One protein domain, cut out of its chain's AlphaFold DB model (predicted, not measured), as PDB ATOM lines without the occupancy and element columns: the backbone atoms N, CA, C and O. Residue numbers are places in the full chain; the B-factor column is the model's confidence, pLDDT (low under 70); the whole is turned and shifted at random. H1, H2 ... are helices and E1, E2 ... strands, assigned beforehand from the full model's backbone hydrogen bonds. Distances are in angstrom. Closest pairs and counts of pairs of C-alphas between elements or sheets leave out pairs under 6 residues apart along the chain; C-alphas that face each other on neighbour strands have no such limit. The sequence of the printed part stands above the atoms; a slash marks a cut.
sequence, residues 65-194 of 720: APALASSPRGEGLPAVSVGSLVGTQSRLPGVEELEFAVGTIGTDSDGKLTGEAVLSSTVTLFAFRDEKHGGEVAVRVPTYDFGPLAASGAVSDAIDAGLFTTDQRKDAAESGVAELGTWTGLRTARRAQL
ATOM      1  N   ALA A  65     -13.692  85.808 -14.320       87.62
ATOM      2  CA  ALA A  65     -12.621  86.235 -13.430       87.62
ATOM      3  C   ALA A  65     -11.425  86.766 -14.250       87.62
ATOM      4  O   ALA A  65     -11.209  86.295 -15.373       87.62
ATOM      5  N   PRO A  66     -10.646  87.726 -13.715       88.06
ATOM      6  CA  PRO A  66      -9.493  88.281 -14.419       88.06
ATOM      7  C   PRO A  66      -8.457  87.222 -14.799       88.06
ATOM      8  O   PRO A  66      -8.239  86.285 -14.031       88.06
ATOM      9  N   ALA A  67      -7.797  87.396 -15.948       86.12
ATOM     10  CA  ALA A  67      -6.642  86.577 -16.321       86.12
ATOM     11  C   ALA A  67      -5.498  86.732 -15.299       86.12
ATOM     12  O   ALA A  67      -5.454  87.715 -14.549       86.12
ATOM     13  N   LEU A  68      -4.572  85.768 -15.269       83.44
ATOM     14  CA  LEU A  68      -3.354  85.891 -14.468       83.44
ATOM     15  C   LEU A  68      -2.540  87.113 -14.915       83.44
ATOM     16  O   LEU A  68      -2.564  87.500 -16.084       83.44
ATOM     17  N   ALA A  69      -1.834  87.728 -13.965       83.56
ATOM     18  CA  ALA A  69      -0.929  88.824 -14.279       83.56
ATOM     19  C   ALA A  69       0.175  88.330 -15.222       83.56
ATOM     20  O   ALA A  69       0.749  87.265 -15.000       83.56
ATOM     21  N   SER A  70       0.462  89.114 -16.254       83.88
ATOM     22  CA  SER A  70       1.432  88.784 -17.296       83.88
ATOM     23  C   SER A  70       2.291  90.000 -17.616       83.88
ATOM     24  O   SER A  70       1.789  91.124 -17.657       83.88
ATOM     25  N   SER A  71       3.569  89.761 -17.877       83.69
ATOM     26  CA  SER A  71       4.547  90.761 -18.298       83.69
ATOM     27  C   SER A  71       5.463  90.117 -19.340       83.69
ATOM     28  O   SER A  71       5.737  88.919 -19.193       83.69
ATOM     29  N   PRO A  72       5.938  90.848 -20.366       81.44
ATOM     30  CA  PRO A  72       6.979  90.342 -21.257       81.44
ATOM     31  C   PRO A  72       8.170  89.807 -20.447       81.44
ATOM     32  O   PRO A  72       8.628  90.470 -19.515       81.44
ATOM     33  N   ARG A  73       8.636  88.589 -20.756       73.81
ATOM     34  CA  ARG A  73       9.723  87.891 -20.038       73.81
ATOM     35  C   ARG A  73       9.498  87.704 -18.525       73.81
ATOM     36  O   ARG A  73      10.433  87.399 -17.783       73.81
ATOM     37  N   GLY A  74       8.268  87.892 -18.038       72.19
ATOM     38  CA  GLY A  74       7.905  87.728 -16.632       72.19
ATOM     39  C   GLY A  74       8.524  88.763 -15.689       72.19
ATOM     40  O   GLY A  74       8.610  88.512 -14.484       72.19
ATOM     41  N   GLU A  75       8.978  89.909 -16.206       75.44
ATOM     42  CA  GLU A  75       9.661  90.920 -15.399       75.44
ATOM     43  C   GLU A  75       8.774  91.439 -14.258       75.44
ATOM     44  O   GLU A  75       7.620  91.820 -14.461       75.44
ATOM     45  N   GLY A  76       9.321  91.437 -13.037       75.31
ATOM     46  CA  GLY A  76       8.638  91.913 -11.831       75.31
ATOM     47  C   GLY A  76       7.568  90.971 -11.261       75.31
ATOM     48  O   GLY A  76       6.987  91.293 -10.224       75.31
ATOM     49  N   LEU A  77       7.314  89.814 -11.885       80.56
ATOM     50  CA  LEU A  77       6.306  88.859 -11.420       80.56
ATOM     51  C   LEU A  77       6.888  87.824 -10.439       80.56
ATOM     52  O   LEU A  77       8.010  87.343 -10.626       80.56
ATOM     53  N   PRO A  78       6.141  87.454  -9.380       79.69
ATOM     54  CA  PRO A  78       6.564  86.412  -8.453       79.69
ATOM     55  C   PRO A  78       6.510  85.029  -9.111       79.69
ATOM     56  O   PRO A  78       5.737  84.794 -10.039       79.69
ATOM     57  N   ALA A  79       7.302  84.091  -8.586       79.38
ATOM     58  CA  ALA A  79       7.280  82.718  -9.071       79.38
ATOM     59  C   ALA A  79       5.923  82.050  -8.793       79.38
ATOM     60  O   ALA A  79       5.401  82.132  -7.679       79.38
ATOM     61  N   VAL A  80       5.383  81.351  -9.790       77.69
ATOM     62  CA  VAL A  80       4.092  80.653  -9.711       77.69
ATOM     63  C   VAL A  80       4.279  79.136  -9.724       77.69
ATOM     64  O   VAL A  80       5.265  78.605 -10.243       77.69
ATOM     65  N   SER A  81       3.338  78.415  -9.109       78.38
ATOM     66  CA  SER A  81       3.300  76.951  -9.161       78.38
ATOM     67  C   SER A  81       2.484  76.487 -10.365       78.38
ATOM     68  O   SER A  81       1.509  77.138 -10.744       78.38
ATOM     69  N   VAL A  82       2.819  75.323 -10.925       74.06
ATOM     70  CA  VAL A  82       2.059  74.729 -12.040       74.06
ATOM     71  C   VAL A  82       0.572  74.610 -11.691       74.06
ATOM     72  O   VAL A  82      -0.272  75.013 -12.483       74.06
ATOM     73  N   GLY A  83       0.238  74.188 -10.465       73.00
ATOM     74  CA  GLY A  83      -1.150  74.079  -9.997       73.00
ATOM     75  C   GLY A  83      -1.938  75.398  -9.997       73.00
ATOM     76  O   GLY A  83      -3.155  75.376 -10.147       73.00
ATOM     77  N   SER A  84      -1.268  76.551  -9.883       75.12
ATOM     78  CA  SER A  84      -1.926  77.865  -9.979       75.12
ATOM     79  C   SER A  84      -2.297  78.257 -11.418       75.12
ATOM     80  O   SER A  84      -3.243  79.025 -11.624       75.12
ATOM     81  N   LEU A  85      -1.615  77.678 -12.415       74.69
ATOM     82  CA  LEU A  85      -1.910  77.894 -13.832       74.69
ATOM     83  C   LEU A  85      -3.194  77.173 -14.262       74.69
ATOM     84  O   LEU A  85      -3.980  77.737 -15.015       74.69
ATOM     85  N   VAL A  86      -3.460  75.992 -13.695       68.88
ATOM     86  CA  VAL A  86      -4.599  75.097 -14.016       68.88
ATOM     87  C   VAL A  86      -5.983  75.712 -13.672       68.88
ATOM     88  O   VAL A  86      -7.029  75.152 -13.984       68.88
ATOM     89  N   GLY A  87      -6.029  76.876 -13.015       58.81
ATOM     90  CA  GLY A  87      -7.229  77.438 -12.381       58.81
ATOM     91  C   GLY A  87      -8.420  77.831 -13.283       58.81
ATOM     92  O   GLY A  87      -8.388  78.848 -13.965       58.81
ATOM     93  N   THR A  88      -9.532  77.109 -13.079       59.69
ATOM     94  CA  THR A  88     -10.976  77.424 -13.250       59.69
ATOM     95  C   THR A  88     -11.494  77.870 -14.627       59.69
ATOM     96  O   THR A  88     -11.205  78.964 -15.104       59.69
ATOM     97  N   GLN A  89     -12.442  77.092 -15.175       68.06
ATOM     98  CA  GLN A  89     -13.237  77.394 -16.384       68.06
ATOM     99  C   GLN A  89     -13.970  78.756 -16.348       68.06
ATOM    100  O   GLN A  89     -14.469  79.224 -17.365       68.06
ATOM    101  N   SER A  90     -14.023  79.419 -15.191       78.06
ATOM    102  CA  SER A  90     -14.614  80.743 -14.989       78.06
ATOM    103  C   SER A  90     -13.645  81.922 -15.185       78.06
ATOM    104  O   SER A  90     -14.051  83.062 -14.955       78.06
ATOM    105  N   ARG A  91     -12.376  81.695 -15.562       86.50
ATOM    106  CA  ARG A  91     -11.358  82.746 -15.768       86.50
ATOM    107  C   ARG A  91     -11.192  83.115 -17.244       86.50
ATOM    108  O   ARG A  91     -11.307  82.256 -18.120       86.50
ATOM    109  N   LEU A  92     -10.889  84.385 -17.521       88.75
ATOM    110  CA  LEU A  92     -10.437  84.815 -18.846       88.75
ATOM    111  C   LEU A  92      -9.255  83.947 -19.313       88.75
ATOM    112  O   LEU A  92      -8.362  83.692 -18.502       88.75
ATOM    113  N   PRO A  93      -9.237  83.490 -20.580       88.50
ATOM    114  CA  PRO A  93      -8.086  82.769 -21.108       88.50
ATOM    115  C   PRO A  93      -6.854  83.676 -21.063       88.50
ATOM    116  O   PRO A  93      -6.867  84.772 -21.625       88.50
ATOM    117  N   GLY A  94      -5.829  83.261 -20.323       86.75
ATOM    118  CA  GLY A  94      -4.615  84.040 -20.120       86.75
ATOM    119  C   GLY A  94      -3.450  83.557 -20.977       86.75
ATOM    120  O   GLY A  94      -3.598  82.736 -21.883       86.75
ATOM    121  N   VAL A  95      -2.267  84.079 -20.674       84.38
ATOM    122  CA  VAL A  95      -1.012  83.701 -21.338       84.38
ATOM    123  C   VAL A  95      -0.614  82.247 -21.088       84.38
ATOM    124  O   VAL A  95       0.068  81.649 -21.913       84.38
ATOM    125  N   GLU A  96      -1.087  81.647 -19.993       82.00
ATOM    126  CA  GLU A  96      -0.894  80.230 -19.694       82.00
ATOM    127  C   GLU A  96      -1.438  79.313 -20.795       82.00
ATOM    128  O   GLU A  96      -0.845  78.274 -21.061       82.00
ATOM    129  N   GLU A  97      -2.495  79.723 -21.502       84.69
ATOM    130  CA  GLU A  97      -3.083  78.946 -22.599       84.69
ATOM    131  C   GLU A  97      -2.128  78.815 -23.790       84.69
ATOM    132  O   GLU A  97      -2.083  77.779 -24.454       84.69
ATOM    133  N   LEU A  98      -1.339  79.864 -24.044       85.00
ATOM    134  CA  LEU A  98      -0.331  79.885 -25.104       85.00
ATOM    135  C   LEU A  98       0.824  78.954 -24.756       85.00
ATOM    136  O   LEU A  98       1.292  78.205 -25.606       85.00
ATOM    137  N   GLU A  99       1.233  78.968 -23.491       82.06
ATOM    138  CA  GLU A  99       2.317  78.145 -22.952       82.06
ATOM    139  C   GLU A  99       1.946  76.674 -22.913       82.06
ATOM    140  O   GLU A  99       2.762  75.813 -23.245       82.06
ATOM    141  N   PHE A 100       0.689  76.373 -22.581       80.94
ATOM    142  CA  PHE A 100       0.161  75.040 -22.780       80.94
ATOM    143  C   PHE A 100       0.260  74.684 -24.260       80.94
ATOM    144  O   PHE A 100       0.950  73.720 -24.561       80.94
ATOM    145  N   ALA A 101      -0.286  75.472 -25.191       79.44
ATOM    146  CA  ALA A 101      -0.301  75.129 -26.620       79.44
ATOM    147  C   ALA A 101       1.078  74.781 -27.230       79.44
ATOM    148  O   ALA A 101       1.145  73.953 -28.140       79.44
ATOM    149  N   VAL A 102       2.167  75.367 -26.726       80.12
ATOM    150  CA  VAL A 102       3.548  75.132 -27.203       80.12
ATOM    151  C   VAL A 102       4.400  74.243 -26.293       80.12
ATOM    152  O   VAL A 102       5.528  73.905 -26.650       80.12
ATOM    153  N   GLY A 103       3.899  73.881 -25.109       77.38
ATOM    154  CA  GLY A 103       4.630  73.066 -24.141       77.38
ATOM    155  C   GLY A 103       4.969  71.678 -24.689       77.38
ATOM    156  O   GLY A 103       4.266  71.147 -25.549       77.38
ATOM    157  N   THR A 104       6.027  71.055 -24.170       78.69
ATOM    158  CA  THR A 104       6.421  69.693 -24.567       78.69
ATOM    159  C   THR A 104       5.322  68.687 -24.229       78.69
ATOM    160  O   THR A 104       4.643  68.835 -23.217       78.69
ATOM    161  N   ILE A 105       5.131  67.663 -25.064       80.38
ATOM    162  CA  ILE A 105       4.122  66.623 -24.827       80.38
ATOM    163  C   ILE A 105       4.685  65.551 -23.888       80.38
ATOM    164  O   ILE A 105       5.789  65.050 -24.101       80.38
ATOM    165  N   GLY A 106       3.925  65.213 -22.847       80.06
ATOM    166  CA  GLY A 106       4.273  64.196 -21.862       80.06
ATOM    167  C   GLY A 106       4.212  62.777 -22.422       80.06
ATOM    168  O   GLY A 106       3.402  62.464 -23.300       80.06
ATOM    169  N   THR A 107       5.032  61.892 -21.861       82.62
ATOM    170  CA  THR A 107       5.037  60.455 -22.164       82.62
ATOM    171  C   THR A 107       4.724  59.633 -20.924       82.62
ATOM    172  O   THR A 107       5.171  59.980 -19.830       82.62
ATOM    173  N   ASP A 108       4.012  58.523 -21.098       84.31
ATOM    174  CA  ASP A 108       3.801  57.543 -20.034       84.31
ATOM    175  C   ASP A 108       5.071  56.706 -19.769       84.31
ATOM    176  O   ASP A 108       6.124  56.908 -20.384       84.31
ATOM    177  N   SER A 109       4.987  55.756 -18.831       84.81
ATOM    178  CA  SER A 109       6.103  54.861 -18.487       84.81
ATOM    179  C   SER A 109       6.569  53.975 -19.645       84.81
ATOM    180  O   SER A 109       7.706  53.505 -19.619       84.81
ATOM    181  N   ASP A 110       5.713  53.760 -20.646       85.56
ATOM    182  CA  ASP A 110       5.996  52.951 -21.832       85.56
ATOM    183  C   ASP A 110       6.507  53.812 -23.004       85.56
ATOM    184  O   ASP A 110       6.764  53.296 -24.094       85.56
ATOM    185  N   GLY A 111       6.673  55.124 -22.794       81.06
ATOM    186  CA  GLY A 111       7.132  56.075 -23.802       81.06
ATOM    187  C   GLY A 111       6.058  56.496 -24.806       81.06
ATOM    188  O   GLY A 111       6.394  57.125 -25.811       81.06
ATOM    189  N   LYS A 112       4.779  56.175 -24.574       85.31
ATOM    190  CA  LYS A 112       3.675  56.627 -25.432       85.31
ATOM    191  C   LYS A 112       3.271  58.048 -25.076       85.31
ATOM    192  O   LYS A 112       3.260  58.432 -23.908       85.31
ATOM    193  N   LEU A 113       2.902  58.821 -26.094       83.69
ATOM    194  CA  LEU A 113       2.424  60.188 -25.919       83.69
ATOM    195  C   LEU A 113       1.090  60.188 -25.163       83.69
ATOM    196  O   LEU A 113       0.115  59.568 -25.591       83.69
ATOM    197  N   THR A 114       1.067  60.912 -24.048       81.56
ATOM    198  CA  THR A 114      -0.128  61.115 -23.211       81.56
ATOM    199  C   THR A 114      -0.961  62.304 -23.678       81.56
ATOM    200  O   THR A 114      -2.142  62.374 -23.373       81.56
ATOM    201  N   GLY A 115      -0.344  63.235 -24.415       75.75
ATOM    202  CA  GLY A 115      -0.941  64.515 -24.798       75.75
ATOM    203  C   GLY A 115      -0.799  65.614 -23.733       75.75
ATOM    204  O   GLY A 115      -1.000  66.780 -24.063       75.75
ATOM    205  N   GLU A 116      -0.386  65.290 -22.502       80.31
ATOM    206  CA  GLU A 116      -0.210  66.265 -21.412       80.31
ATOM    207  C   GLU A 116       0.839  67.334 -21.759       80.31
ATOM    208  O   GLU A 116       1.852  67.036 -22.397       80.31
ATOM    209  N   ALA A 117       0.644  68.580 -21.313       77.75
ATOM    210  CA  ALA A 117       1.678  69.611 -21.411       77.75
ATOM    211  C   ALA A 117       2.651  69.472 -20.249       77.75
ATOM    212  O   ALA A 117       2.265  69.544 -19.081       77.75
ATOM    213  N   VAL A 118       3.931  69.362 -20.577       78.50
ATOM    214  CA  VAL A 118       5.025  69.433 -19.620       78.50
ATOM    215  C   VAL A 118       5.551  70.858 -19.615       78.50
ATOM    216  O   VAL A 118       6.234  71.294 -20.545       78.50
ATOM    217  N   LEU A 119       5.249  71.579 -18.537       79.31
ATOM    218  CA  LEU A 119       5.868  72.865 -18.263       79.31
ATOM    219  C   LEU A 119       7.108  72.649 -17.406       79.31
ATOM    220  O   LEU A 119       7.090  71.956 -16.384       79.31
ATOM    221  N   SER A 120       8.205  73.255 -17.832       73.44
ATOM    222  CA  SER A 120       9.462  73.185 -17.110       73.44
ATOM    223  C   SER A 120       9.632  74.388 -16.178       73.44
ATOM    224  O   SER A 120       9.140  75.488 -16.417       73.44
ATOM    225  N   SER A 121      10.345  74.172 -15.079       71.88
ATOM    226  CA  SER A 121      10.842  75.253 -14.224       71.88
ATOM    227  C   SER A 121      11.804  76.153 -14.996       71.88
ATOM    228  O   SER A 121      12.583  75.663 -15.820       71.88
ATOM    229  N   THR A 122      11.804  77.447 -14.680       73.56
ATOM    230  CA  THR A 122      12.844  78.369 -15.151       73.56
ATOM    231  C   THR A 122      14.175  77.956 -14.530       73.56
ATOM    232  O   THR A 122      14.301  77.903 -13.308       73.56
ATOM    233  N   VAL A 123      15.176  77.660 -15.361       70.06
ATOM    234  CA  VAL A 123      16.511  77.261 -14.890       70.06
ATOM    235  C   VAL A 123      17.532  78.297 -15.330       70.06
ATOM    236  O   VAL A 123      17.532  78.737 -16.478       70.06
ATOM    237  N   THR A 124      18.417  78.668 -14.407       75.19
ATOM    238  CA  THR A 124      19.658  79.365 -14.753       75.19
ATOM    239  C   THR A 124      20.653  78.303 -15.199       75.19
ATOM    240  O   THR A 124      21.048  77.467 -14.390       75.19
ATOM    241  N   LEU A 125      20.988  78.277 -16.488       71.19
ATOM    242  CA  LEU A 125      21.897  77.273 -17.039       71.19
ATOM    243  C   LEU A 125      23.329  77.515 -16.574       71.19
ATOM    244  O   LEU A 125      24.036  76.571 -16.224       71.19
ATOM    245  N   PHE A 126      23.740  78.777 -16.607       69.25
ATOM    246  CA  PHE A 126      25.025  79.262 -16.137       69.25
ATOM    247  C   PHE A 126      25.006  80.785 -16.130       69.25
ATOM    248  O   PHE A 126      24.164  81.414 -16.777       69.25
ATOM    249  N   ALA A 127      25.962  81.362 -15.419       70.50
ATOM    250  CA  ALA A 127      26.192  82.786 -15.423       70.50
ATOM    251  C   ALA A 127      27.633  83.057 -15.845       70.50
ATOM    252  O   ALA A 127      28.577  82.537 -15.254       70.50
ATOM    253  N   PHE A 128      27.799  83.798 -16.932       64.94
ATOM    254  CA  PHE A 128      29.108  84.202 -17.436       64.94
ATOM    255  C   PHE A 128      29.204  85.719 -17.391       64.94
ATOM    256  O   PHE A 128      28.212  86.398 -17.143       64.94
ATOM    257  N   ARG A 129      30.394  86.271 -17.581       68.69
ATOM    258  CA  ARG A 129      30.549  87.725 -17.575       68.69
ATOM    259  C   ARG A 129      30.668  88.258 -18.980       68.69
ATOM    260  O   ARG A 129      31.376  87.678 -19.797       68.69
ATOM    261  N   ASP A 130      29.980  89.365 -19.215       65.38
ATOM    262  CA  ASP A 130      30.045  90.082 -20.473       65.38
ATOM    263  C   ASP A 130      30.339  91.561 -20.220       65.38
ATOM    264  O   ASP A 130      29.633  92.254 -19.482       65.38
ATOM    265  N   GLU A 131      31.389  92.037 -20.885       66.00
ATOM    266  CA  GLU A 131      31.786  93.437 -20.956       66.00
ATOM    267  C   GLU A 131      30.659  94.320 -21.515       66.00
ATOM    268  O   GLU A 131      30.474  95.438 -21.035       66.00
ATOM    269  N   LYS A 132      29.860  93.821 -22.470       65.56
ATOM    270  CA  LYS A 132      28.764  94.584 -23.094       65.56
ATOM    271  C   LYS A 132      27.594  94.850 -22.154       65.56
ATOM    272  O   LYS A 132      26.949  95.887 -22.266       65.56
ATOM    273  N   HIS A 133      27.314  93.915 -21.252       56.38
ATOM    274  CA  HIS A 133      26.158  93.969 -20.356       56.38
ATOM    275  C   HIS A 133      26.531  94.441 -18.940       56.38
ATOM    276  O   HIS A 133      25.695  94.404 -18.038       56.38
ATOM    277  N   GLY A 134      27.780  94.882 -18.731       57.25
ATOM    278  CA  GLY A 134      28.243  95.481 -17.477       57.25
ATOM    279  C   GLY A 134      28.249  94.527 -16.277       57.25
ATOM    280  O   GLY A 134      28.207  94.986 -15.134       57.25
ATOM    281  N   GLY A 135      28.274  93.204 -16.486       65.81
ATOM    282  CA  GLY A 135      28.119  92.280 -15.367       65.81
ATOM    283  C   GLY A 135      28.003  90.797 -15.695       65.81
ATOM    284  O   GLY A 135      28.354  90.315 -16.771       65.81
ATOM    285  N   GLU A 136      27.544  90.070 -14.681       66.44
ATOM    286  CA  GLU A 136      27.226  88.651 -14.752       66.44
ATOM    287  C   GLU A 136      25.898  88.463 -15.499       66.44
ATOM    288  O   GLU A 136      24.827  88.840 -15.024       66.44
ATOM    289  N   VAL A 137      25.991  87.891 -16.695       63.78
ATOM    290  CA  VAL A 137      24.872  87.523 -17.551       63.78
ATOM    291  C   VAL A 137      24.500  86.081 -17.246       63.78
ATOM    292  O   VAL A 137      25.232  85.137 -17.554       63.78
ATOM    293  N   ALA A 138      23.341  85.908 -16.621       68.00
ATOM    294  CA  ALA A 138      22.752  84.600 -16.395       68.00
ATOM    295  C   ALA A 138      21.956  84.174 -17.631       68.00
ATOM    296  O   ALA A 138      20.924  84.772 -17.940       68.00
ATOM    297  N   VAL A 139      22.385  83.098 -18.292       68.56
ATOM    298  CA  VAL A 139      21.560  82.451 -19.314       68.56
ATOM    299  C   VAL A 139      20.438  81.720 -18.599       68.56
ATOM    300  O   VAL A 139      20.638  80.676 -17.969       68.56
ATOM    301  N   ARG A 140      19.243  82.296 -18.676       68.19
ATOM    302  CA  ARG A 140      18.018  81.685 -18.175       68.19
ATOM    303  C   ARG A 140      17.266  81.089 -19.343       68.19
ATOM    304  O   ARG A 140      17.132  81.715 -20.384       68.19
ATOM    305  N   VAL A 141      16.748  79.892 -19.132       65.38
ATOM    306  CA  VAL A 141      15.830  79.254 -20.067       65.38
ATOM    307  C   VAL A 141      14.478  79.161 -19.369       65.38
ATOM    308  O   VAL A 141      14.248  78.214 -18.605       65.38
ATOM    309  N   PRO A 142      13.619  80.186 -19.513       57.78
ATOM    310  CA  PRO A 142      12.264  80.132 -19.007       57.78
ATOM    311  C   PRO A 142      11.394  79.387 -20.013       57.78
ATOM    312  O   PRO A 142      11.028  79.929 -21.037       57.78
ATOM    313  N   THR A 143      10.942  78.180 -19.693       59.19
ATOM    314  CA  THR A 143       9.894  77.525 -20.501       59.19
ATOM    315  C   THR A 143       8.493  78.119 -20.275       59.19
ATOM    316  O   THR A 143       7.511  77.527 -20.705       59.19
ATOM    317  N   TYR A 144       8.400  79.251 -19.569       56.81
ATOM    318  CA  TYR A 144       7.201  80.060 -19.348       56.81
ATOM    319  C   TYR A 144       7.612  81.539 -19.418       56.81
ATOM    320  O   TYR A 144       8.368  82.008 -18.572       56.81
ATOM    321  N   ASP A 145       7.159  82.261 -20.443       62.56
ATOM    322  CA  ASP A 145       7.628  83.609 -20.818       62.56
ATOM    323  C   ASP A 145       7.005  84.689 -19.926       62.56
ATOM    324  O   ASP A 145       7.418  85.840 -19.917       62.56
ATOM    325  N   PHE A 146       6.010  84.314 -19.124       63.28
ATOM    326  CA  PHE A 146       5.172  85.248 -18.378       63.28
ATOM    327  C   PHE A 146       5.391  85.191 -16.866       63.28
ATOM    328  O   PHE A 146       4.615  85.771 -16.113       63.28
ATOM    329  N   GLY A 147       6.442  84.505 -16.406       64.25
ATOM    330  CA  GLY A 147       6.833  84.452 -14.997       64.25
ATOM    331  C   GLY A 147       7.857  83.353 -14.674       64.25
ATOM    332  O   GLY A 147       8.113  82.459 -15.478       64.25
ATOM    333  N   PRO A 148       8.464  83.356 -13.479       69.00
ATOM    334  CA  PRO A 148       9.260  82.219 -13.038       69.00
ATOM    335  C   PRO A 148       8.345  81.045 -12.657       69.00
ATOM    336  O   PRO A 148       7.461  81.190 -11.813       69.00
ATOM    337  N   LEU A 149       8.579  79.855 -13.212       72.88
ATOM    338  CA  LEU A 149       7.947  78.629 -12.714       72.88
ATOM    339  C   LEU A 149       8.795  78.005 -11.607       72.88
ATOM    340  O   LEU A 149       9.946  77.633 -11.840       72.88
ATOM    341  N   ALA A 150       8.210  77.858 -10.413       73.69
ATOM    342  CA  ALA A 150       8.920  77.362  -9.231       73.69
ATOM    343  C   ALA A 150       9.335  75.882  -9.340       73.69
ATOM    344  O   ALA A 150      10.352  75.480  -8.778       73.69
ATOM    345  N   ALA A 151       8.558  75.065 -10.053       69.31
ATOM    346  CA  ALA A 151       8.825  73.645 -10.255       69.31
ATOM    347  C   ALA A 151       8.301  73.189 -11.621       69.31
ATOM    348  O   ALA A 151       7.329  73.749 -12.128       69.31
ATOM    349  N   SER A 152       8.937  72.166 -12.197       76.12
ATOM    350  CA  SER A 152       8.416  71.487 -13.388       76.12
ATOM    351  C   SER A 152       7.204  70.624 -13.022       76.12
ATOM    352  O   SER A 152       7.152  70.074 -11.922       76.12
ATOM    353  N   GLY A 153       6.261  70.458 -13.946       75.50
ATOM    354  CA  GLY A 153       5.086  69.613 -13.737       75.50
ATOM    355  C   GLY A 153       4.291  69.374 -15.016       75.50
ATOM    356  O   GLY A 153       4.410  70.133 -15.980       75.50
ATOM    357  N   ALA A 154       3.496  68.306 -15.008       74.94
ATOM    358  CA  ALA A 154       2.528  68.010 -16.056       74.94
ATOM    359  C   ALA A 154       1.166  68.635 -15.723       74.94
ATOM    360  O   ALA A 154       0.809  68.782 -14.549       74.94
ATOM    361  N   VAL A 155       0.418  69.007 -16.759       70.62
ATOM    362  CA  VAL A 155      -0.941  69.543 -16.648       70.62
ATOM    363  C   VAL A 155      -1.844  68.744 -17.579       70.62
ATOM    364  O   VAL A 155      -1.662  68.821 -18.786       70.62
ATOM    365  N   SER A 156      -2.800  67.985 -17.039       65.25
ATOM    366  CA  SER A 156      -3.805  67.240 -17.818       65.25
ATOM    367  C   SER A 156      -5.123  68.021 -17.913       65.25
ATOM    368  O   SER A 156      -5.579  68.377 -18.995       65.25
ATOM    369  N   ASP A 157      -5.693  68.398 -16.766       60.03
ATOM    370  CA  ASP A 157      -7.110  68.788 -16.665       60.03
ATOM    371  C   ASP A 157      -7.438  70.184 -17.230       60.03
ATOM    372  O   ASP A 157      -8.583  70.458 -17.587       60.03
ATOM    373  N   ALA A 158      -6.456  71.090 -17.316       60.09
ATOM    374  CA  ALA A 158      -6.668  72.429 -17.884       60.09
ATOM    375  C   ALA A 158      -6.569  72.469 -19.416       60.09
ATOM    376  O   ALA A 158      -7.073  73.409 -20.026       60.09
ATOM    377  N   ILE A 159      -5.951  71.462 -20.038       63.72
ATOM    378  CA  ILE A 159      -5.663  71.455 -21.479       63.72
ATOM    379  C   ILE A 159      -6.921  71.174 -22.294       63.72
ATOM    380  O   ILE A 159      -7.176  71.853 -23.286       63.72
ATOM    381  N   ASP A 160      -7.755  70.236 -21.846       72.75
ATOM    382  CA  ASP A 160      -8.999  69.889 -22.547       72.75
ATOM    383  C   ASP A 160     -10.027  71.031 -22.542       72.75
ATOM    384  O   ASP A 160     -10.952  71.050 -23.353       72.75
ATOM    385  N   ALA A 161      -9.844  72.015 -21.658       70.06
ATOM    386  CA  ALA A 161     -10.609  73.258 -21.610       70.06
ATOM    387  C   ALA A 161      -9.801  74.485 -22.089       70.06
ATOM    388  O   ALA A 161     -10.169  75.618 -21.754       70.06
ATOM    389  N   GLY A 162      -8.694  74.269 -22.806       78.19
ATOM    390  CA  GLY A 162      -7.773  75.291 -23.309       78.19
ATOM    391  C   GLY A 162      -7.851  75.493 -24.827       78.19
ATOM    392  O   GLY A 162      -8.800  75.071 -25.485       78.19
ATOM    393  N   LEU A 163      -6.851  76.172 -25.397       79.38
ATOM    394  CA  LEU A 163      -6.771  76.451 -26.845       79.38
ATOM    395  C   LEU A 163      -6.478  75.211 -27.701       79.38
ATOM    396  O   LEU A 163      -6.734  75.218 -28.907       79.38
ATOM    397  N   PHE A 164      -5.890  74.182 -27.090       79.06
ATOM    398  CA  PHE A 164      -5.375  73.013 -27.786       79.06
ATOM    399  C   PHE A 164      -5.502  71.786 -26.885       79.06
ATOM    400  O   PHE A 164      -4.754  71.674 -25.914       79.06
ATOM    401  N   THR A 165      -6.470  70.911 -27.169       78.50
ATOM    402  CA  THR A 165      -6.830  69.793 -26.278       78.50
ATOM    403  C   THR A 165      -5.761  68.701 -26.246       78.50
ATOM    404  O   THR A 165      -4.886  68.635 -27.112       78.50
ATOM    405  N   THR A 166      -5.834  67.809 -25.255       77.88
ATOM    406  CA  THR A 166      -4.887  66.694 -25.094       77.88
ATOM    407  C   THR A 166      -4.854  65.799 -26.338       77.88
ATOM    408  O   THR A 166      -3.774  65.482 -26.844       77.88
ATOM    409  N   ASP A 167      -6.027  65.470 -26.885       78.81
ATOM    410  CA  ASP A 167      -6.161  64.670 -28.108       78.81
ATOM    411  C   ASP A 167      -5.581  65.397 -29.327       78.81
ATOM    412  O   ASP A 167      -4.778  64.827 -30.060       78.81
ATOM    413  N   GLN A 168      -5.885  66.690 -29.500       79.19
ATOM    414  CA  GLN A 168      -5.362  67.480 -30.620       79.19
ATOM    415  C   GLN A 168      -3.834  67.605 -30.586       79.19
ATOM    416  O   GLN A 168      -3.181  67.596 -31.629       79.19
ATOM    417  N   ARG A 169      -3.237  67.695 -29.391       76.06
ATOM    418  CA  ARG A 169      -1.776  67.695 -29.220       76.06
ATOM    419  C   ARG A 169      -1.158  66.372 -29.620       76.06
ATOM    420  O   ARG A 169      -0.118  66.360 -30.277       76.06
ATOM    421  N   LYS A 170      -1.775  65.271 -29.193       77.25
ATOM    422  CA  LYS A 170      -1.324  63.925 -29.528       77.25
ATOM    423  C   LYS A 170      -1.407  63.696 -31.036       77.25
ATOM    424  O   LYS A 170      -0.400  63.338 -31.643       77.25
ATOM    425  N   ASP A 171      -2.547  64.017 -31.640       78.31
ATOM    426  CA  ASP A 171      -2.762  63.907 -33.080       78.31
ATOM    427  C   ASP A 171      -1.782  64.786 -33.861       78.31
ATOM    428  O   ASP A 171      -1.205  64.336 -34.847       78.31
ATOM    429  N   ALA A 172      -1.517  66.017 -33.415       74.38
ATOM    430  CA  ALA A 172      -0.548  66.896 -34.064       74.38
ATOM    431  C   ALA A 172       0.893  66.383 -33.970       74.38
ATOM    432  O   ALA A 172       1.664  66.553 -34.912       74.38
ATOM    433  N   ALA A 173       1.267  65.742 -32.862       74.00
ATOM    434  CA  ALA A 173       2.580  65.121 -32.725       74.00
ATOM    435  C   ALA A 173       2.742  63.880 -33.612       74.00
ATOM    436  O   ALA A 173       3.840  63.616 -34.100       74.00
ATOM    437  N   GLU A 174       1.660  63.132 -33.831       77.31
ATOM    438  CA  GLU A 174       1.658  61.917 -34.649       77.31
ATOM    439  C   GLU A 174       1.494  62.213 -36.154       77.31
ATOM    440  O   GLU A 174       2.109  61.544 -36.984       77.31
ATOM    441  N   SER A 175       0.696  63.221 -36.520       73.81
ATOM    442  CA  SER A 175       0.304  63.531 -37.907       73.81
ATOM    443  C   SER A 175       0.930  64.805 -38.488       73.81
ATOM    444  O   SER A 175       0.904  64.998 -39.704       73.81
ATOM    445  N   GLY A 176       1.494  65.680 -37.649       64.25
ATOM    446  CA  GLY A 176       2.088  66.958 -38.057       64.25
ATOM    447  C   GLY A 176       1.084  68.064 -38.406       64.25
ATOM    448  O   GLY A 176       1.507  69.127 -38.859       64.25
ATOM    449  N   VAL A 177      -0.222  67.840 -38.216       61.34
ATOM    450  CA  VAL A 177      -1.290  68.820 -38.477       61.34
ATOM    451  C   VAL A 177      -2.006  69.153 -37.170       61.34
ATOM    452  O   VAL A 177      -2.451  68.256 -36.462       61.34
ATOM    453  N   ALA A 178      -2.126  70.443 -36.847       62.41
ATOM    454  CA  ALA A 178      -2.806  70.924 -35.647       62.41
ATOM    455  C   ALA A 178      -3.877  71.960 -36.011       62.41
ATOM    456  O   ALA A 178      -3.542  73.030 -36.518       62.41
ATOM    457  N   GLU A 179      -5.146  71.678 -35.710       68.50
ATOM    458  CA  GLU A 179      -6.195  72.701 -35.691       68.50
ATOM    459  C   GLU A 179      -6.270  73.314 -34.287       68.50
ATOM    460  O   GLU A 179      -6.585  72.630 -33.314       68.50
ATOM    461  N   LEU A 180      -5.943  74.603 -34.178       71.56
ATOM    462  CA  LEU A 180      -6.012  75.357 -32.926       71.56
ATOM    463  C   LEU A 180      -7.393  75.997 -32.765       71.56
ATOM    464  O   LEU A 180      -7.946  76.552 -33.717       71.56
ATOM    465  N   GLY A 181      -7.921  75.974 -31.541       78.19
ATOM    466  CA  GLY A 181      -9.059  76.811 -31.178       78.19
ATOM    467  C   GLY A 181      -8.685  78.297 -31.178       78.19
ATOM    468  O   GLY A 181      -7.517  78.665 -31.071       78.19
ATOM    469  N   THR A 182      -9.690  79.164 -31.270       87.38
ATOM    470  CA  THR A 182      -9.503  80.620 -31.206       87.38
ATOM    471  C   THR A 182      -9.631  81.120 -29.762       87.38
ATOM    472  O   THR A 182     -10.435  80.599 -28.977       87.38
ATOM    473  N   TRP A 183      -8.860  82.141 -29.382       90.88
ATOM    474  CA  TRP A 183      -8.872  82.702 -28.020       90.88
ATOM    475  C   TRP A 183     -10.248  83.259 -27.624       90.88
ATOM    476  O   TRP A 183     -10.772  83.005 -26.535       90.88
ATOM    477  N   THR A 184     -10.884  83.974 -28.544       90.56
ATOM    478  CA  THR A 184     -12.235  84.522 -28.425       90.56
ATOM    479  C   THR A 184     -13.291  83.422 -28.367       90.56
ATOM    480  O   THR A 184     -14.259  83.553 -27.607       90.56
ATOM    481  N   GLY A 185     -13.099  82.322 -29.106       89.38
ATOM    482  CA  GLY A 185     -13.943  81.131 -29.045       89.38
ATOM    483  C   GLY A 185     -13.906  80.501 -27.657       89.38
ATOM    484  O   GLY A 185     -14.953  80.316 -27.029       89.38
ATOM    485  N   LEU A 186     -12.701  80.295 -27.118       88.50
ATOM    486  CA  LEU A 186     -12.498  79.769 -25.771       88.50
ATOM    487  C   LEU A 186     -13.120  80.675 -24.697       88.50
ATOM    488  O   LEU A 186     -13.849  80.208 -23.817       88.50
ATOM    489  N   ARG A 187     -12.910  81.992 -24.791       90.38
ATOM    490  CA  ARG A 187     -13.536  82.967 -23.883       90.38
ATOM    491  C   ARG A 187     -15.064  82.890 -23.924       90.38
ATOM    492  O   ARG A 187     -15.720  82.984 -22.886       90.38
ATOM    493  N   THR A 188     -15.636  82.739 -25.117       89.00
ATOM    494  CA  THR A 188     -17.087  82.632 -25.311       89.00
ATOM    495  C   THR A 188     -17.632  81.353 -24.680       89.00
ATOM    496  O   THR A 188     -18.628  81.414 -23.956       89.00
ATOM    497  N   ALA A 189     -16.944  80.223 -24.866       87.62
ATOM    498  CA  ALA A 189     -17.304  78.949 -24.249       87.62
ATOM    499  C   ALA A 189     -17.272  79.022 -22.712       87.62
ATOM    500  O   ALA A 189     -18.245  78.643 -22.059       87.62
ATOM    501  N   ARG A 190     -16.209  79.595 -22.127       88.06
ATOM    502  CA  ARG A 190     -16.090  79.806 -20.670       88.06
ATOM    503  C   ARG A 190     -17.207  80.683 -20.117       88.06
ATOM    504  O   ARG A 190     -17.800  80.384 -19.083       88.06
ATOM    505  N   ARG A 191     -17.556  81.754 -20.834       86.81
ATOM    506  CA  ARG A 191     -18.646  82.653 -20.437       86.81
ATOM    507  C   ARG A 191     -20.004  81.948 -20.421       86.81
ATOM    508  O   ARG A 191     -20.793  82.210 -19.519       86.81
ATOM    509  N   ALA A 192     -20.267  81.053 -21.375       84.69
ATOM    510  CA  ALA A 192     -21.524  80.304 -21.454       84.69
ATOM    511  C   ALA A 192     -21.753  79.357 -20.257       84.69
ATOM    512  O   ALA A 192     -22.886  78.963 -19.995       84.69
ATOM    513  N   GLN A 193     -20.696  79.013 -19.516       82.94
ATOM    514  CA  GLN A 193     -20.763  78.138 -18.341       82.94
ATOM    515  C   GLN A 193     -21.057  78.891 -17.032       82.94
ATOM    516  O   GLN A 193     -21.337  78.262 -16.007       82.94
ATOM    517  N   LEU A 194     -21.014  80.229 -17.038       81.88
ATOM    518  CA  LEU A 194     -21.282  81.038 -15.850       81.88
ATOM    519  C   LEU A 194     -22.774  80.995 -15.481       81.88
ATOM    520  O   LEU A 194     -23.646  81.233 -16.315       81.88
TER     521      LEU A 194
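This is residues 65 to 194 of the 720 residues of an uncharacterized protein of Corallococcus exercitus (UniProt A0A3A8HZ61). A small, strongly twisted sheet of E1, E2 and E5 has helix H3 crossing over it, and from this body the long two-stranded hairpin of E3 and E4 sticks out as an arm. H1 and H2 only graze the sheet, H4 sits away from it toward the end of the model opposite the arm, and much of the rest is loop. The printed part has 130 residues, with four named helices and five named strands in the order H1 H2 E1 E2 E3 E4 E5 H3 H4; the sheets, E1 - E2 - E5 and E3 - E4, are antiparallel. The class is mixed, helices and strands, with under half of the residues, 60, in named elements. The whole is only just compact, close to loose, with a radius of gyration of the C-alphas of 16.6 A and spans of 53 by 39 by 24 A.

After residues 65 to 81, which hold no named element, H1, residues 82 to 85, only grazes the three-stranded sheet. H2, residues 96 to 102, is close to H1 but not clearly touching, with the C-alphas of Leu 85 and Glu 96 closest at 6.4 A. E1, residues 104 to 107, and E2, residues 113 to 119, form a hairpin, with N 106 and O 116 2.8 A apart. H2 only grazes the sheet; its closest C-alphas to E2 are those of Phe 100 and Ala 117, 5.8 A. E3, residues 123 to 130, bends by 51 degrees at residue 126 and forms a hairpin with E4, residues 135 to 141, where N 137 and O 128 are 2.7 A apart. E5, residues 153 to 155, is antiparallel to E2, with N 153 and O 119 3.0 A apart. H3, residues 166 to 175, lies over E2 at a height over the sheet of 8.0 A and runs across the strands, at 69 degrees to E2 on the local plane; Gly 115 and Thr 166 have their closest C-alphas, 4.5 A. H4, residues 183 to 192, is not on the sheet and is apart from H3. Every O i to N i+4 pair is within hydrogen-bond range in H2, H3 and H4; H1 is too short for one.

H1 begins at C-alpha 82, (2.059, 74.729, -12.040), and spans 5.4 A. H2 measures 10.1 A, E1 9.6 A, E2 15.2 A, E3 19.5 A, E4 18.5 A, E5 6.7 A, H3 14.2 A and H4 14.5 A, ending at C-alpha 192, (-21.524, 80.304, -21.454).

The C-alphas farthest apart, those of Glu 131 and Ala 192, are 54.9 A apart. The printed part has no cut, and E4 to E5 is a long link. Mean pLDDT of the printed part is 75.7; 35 residues are under 70, among them 128 to 148.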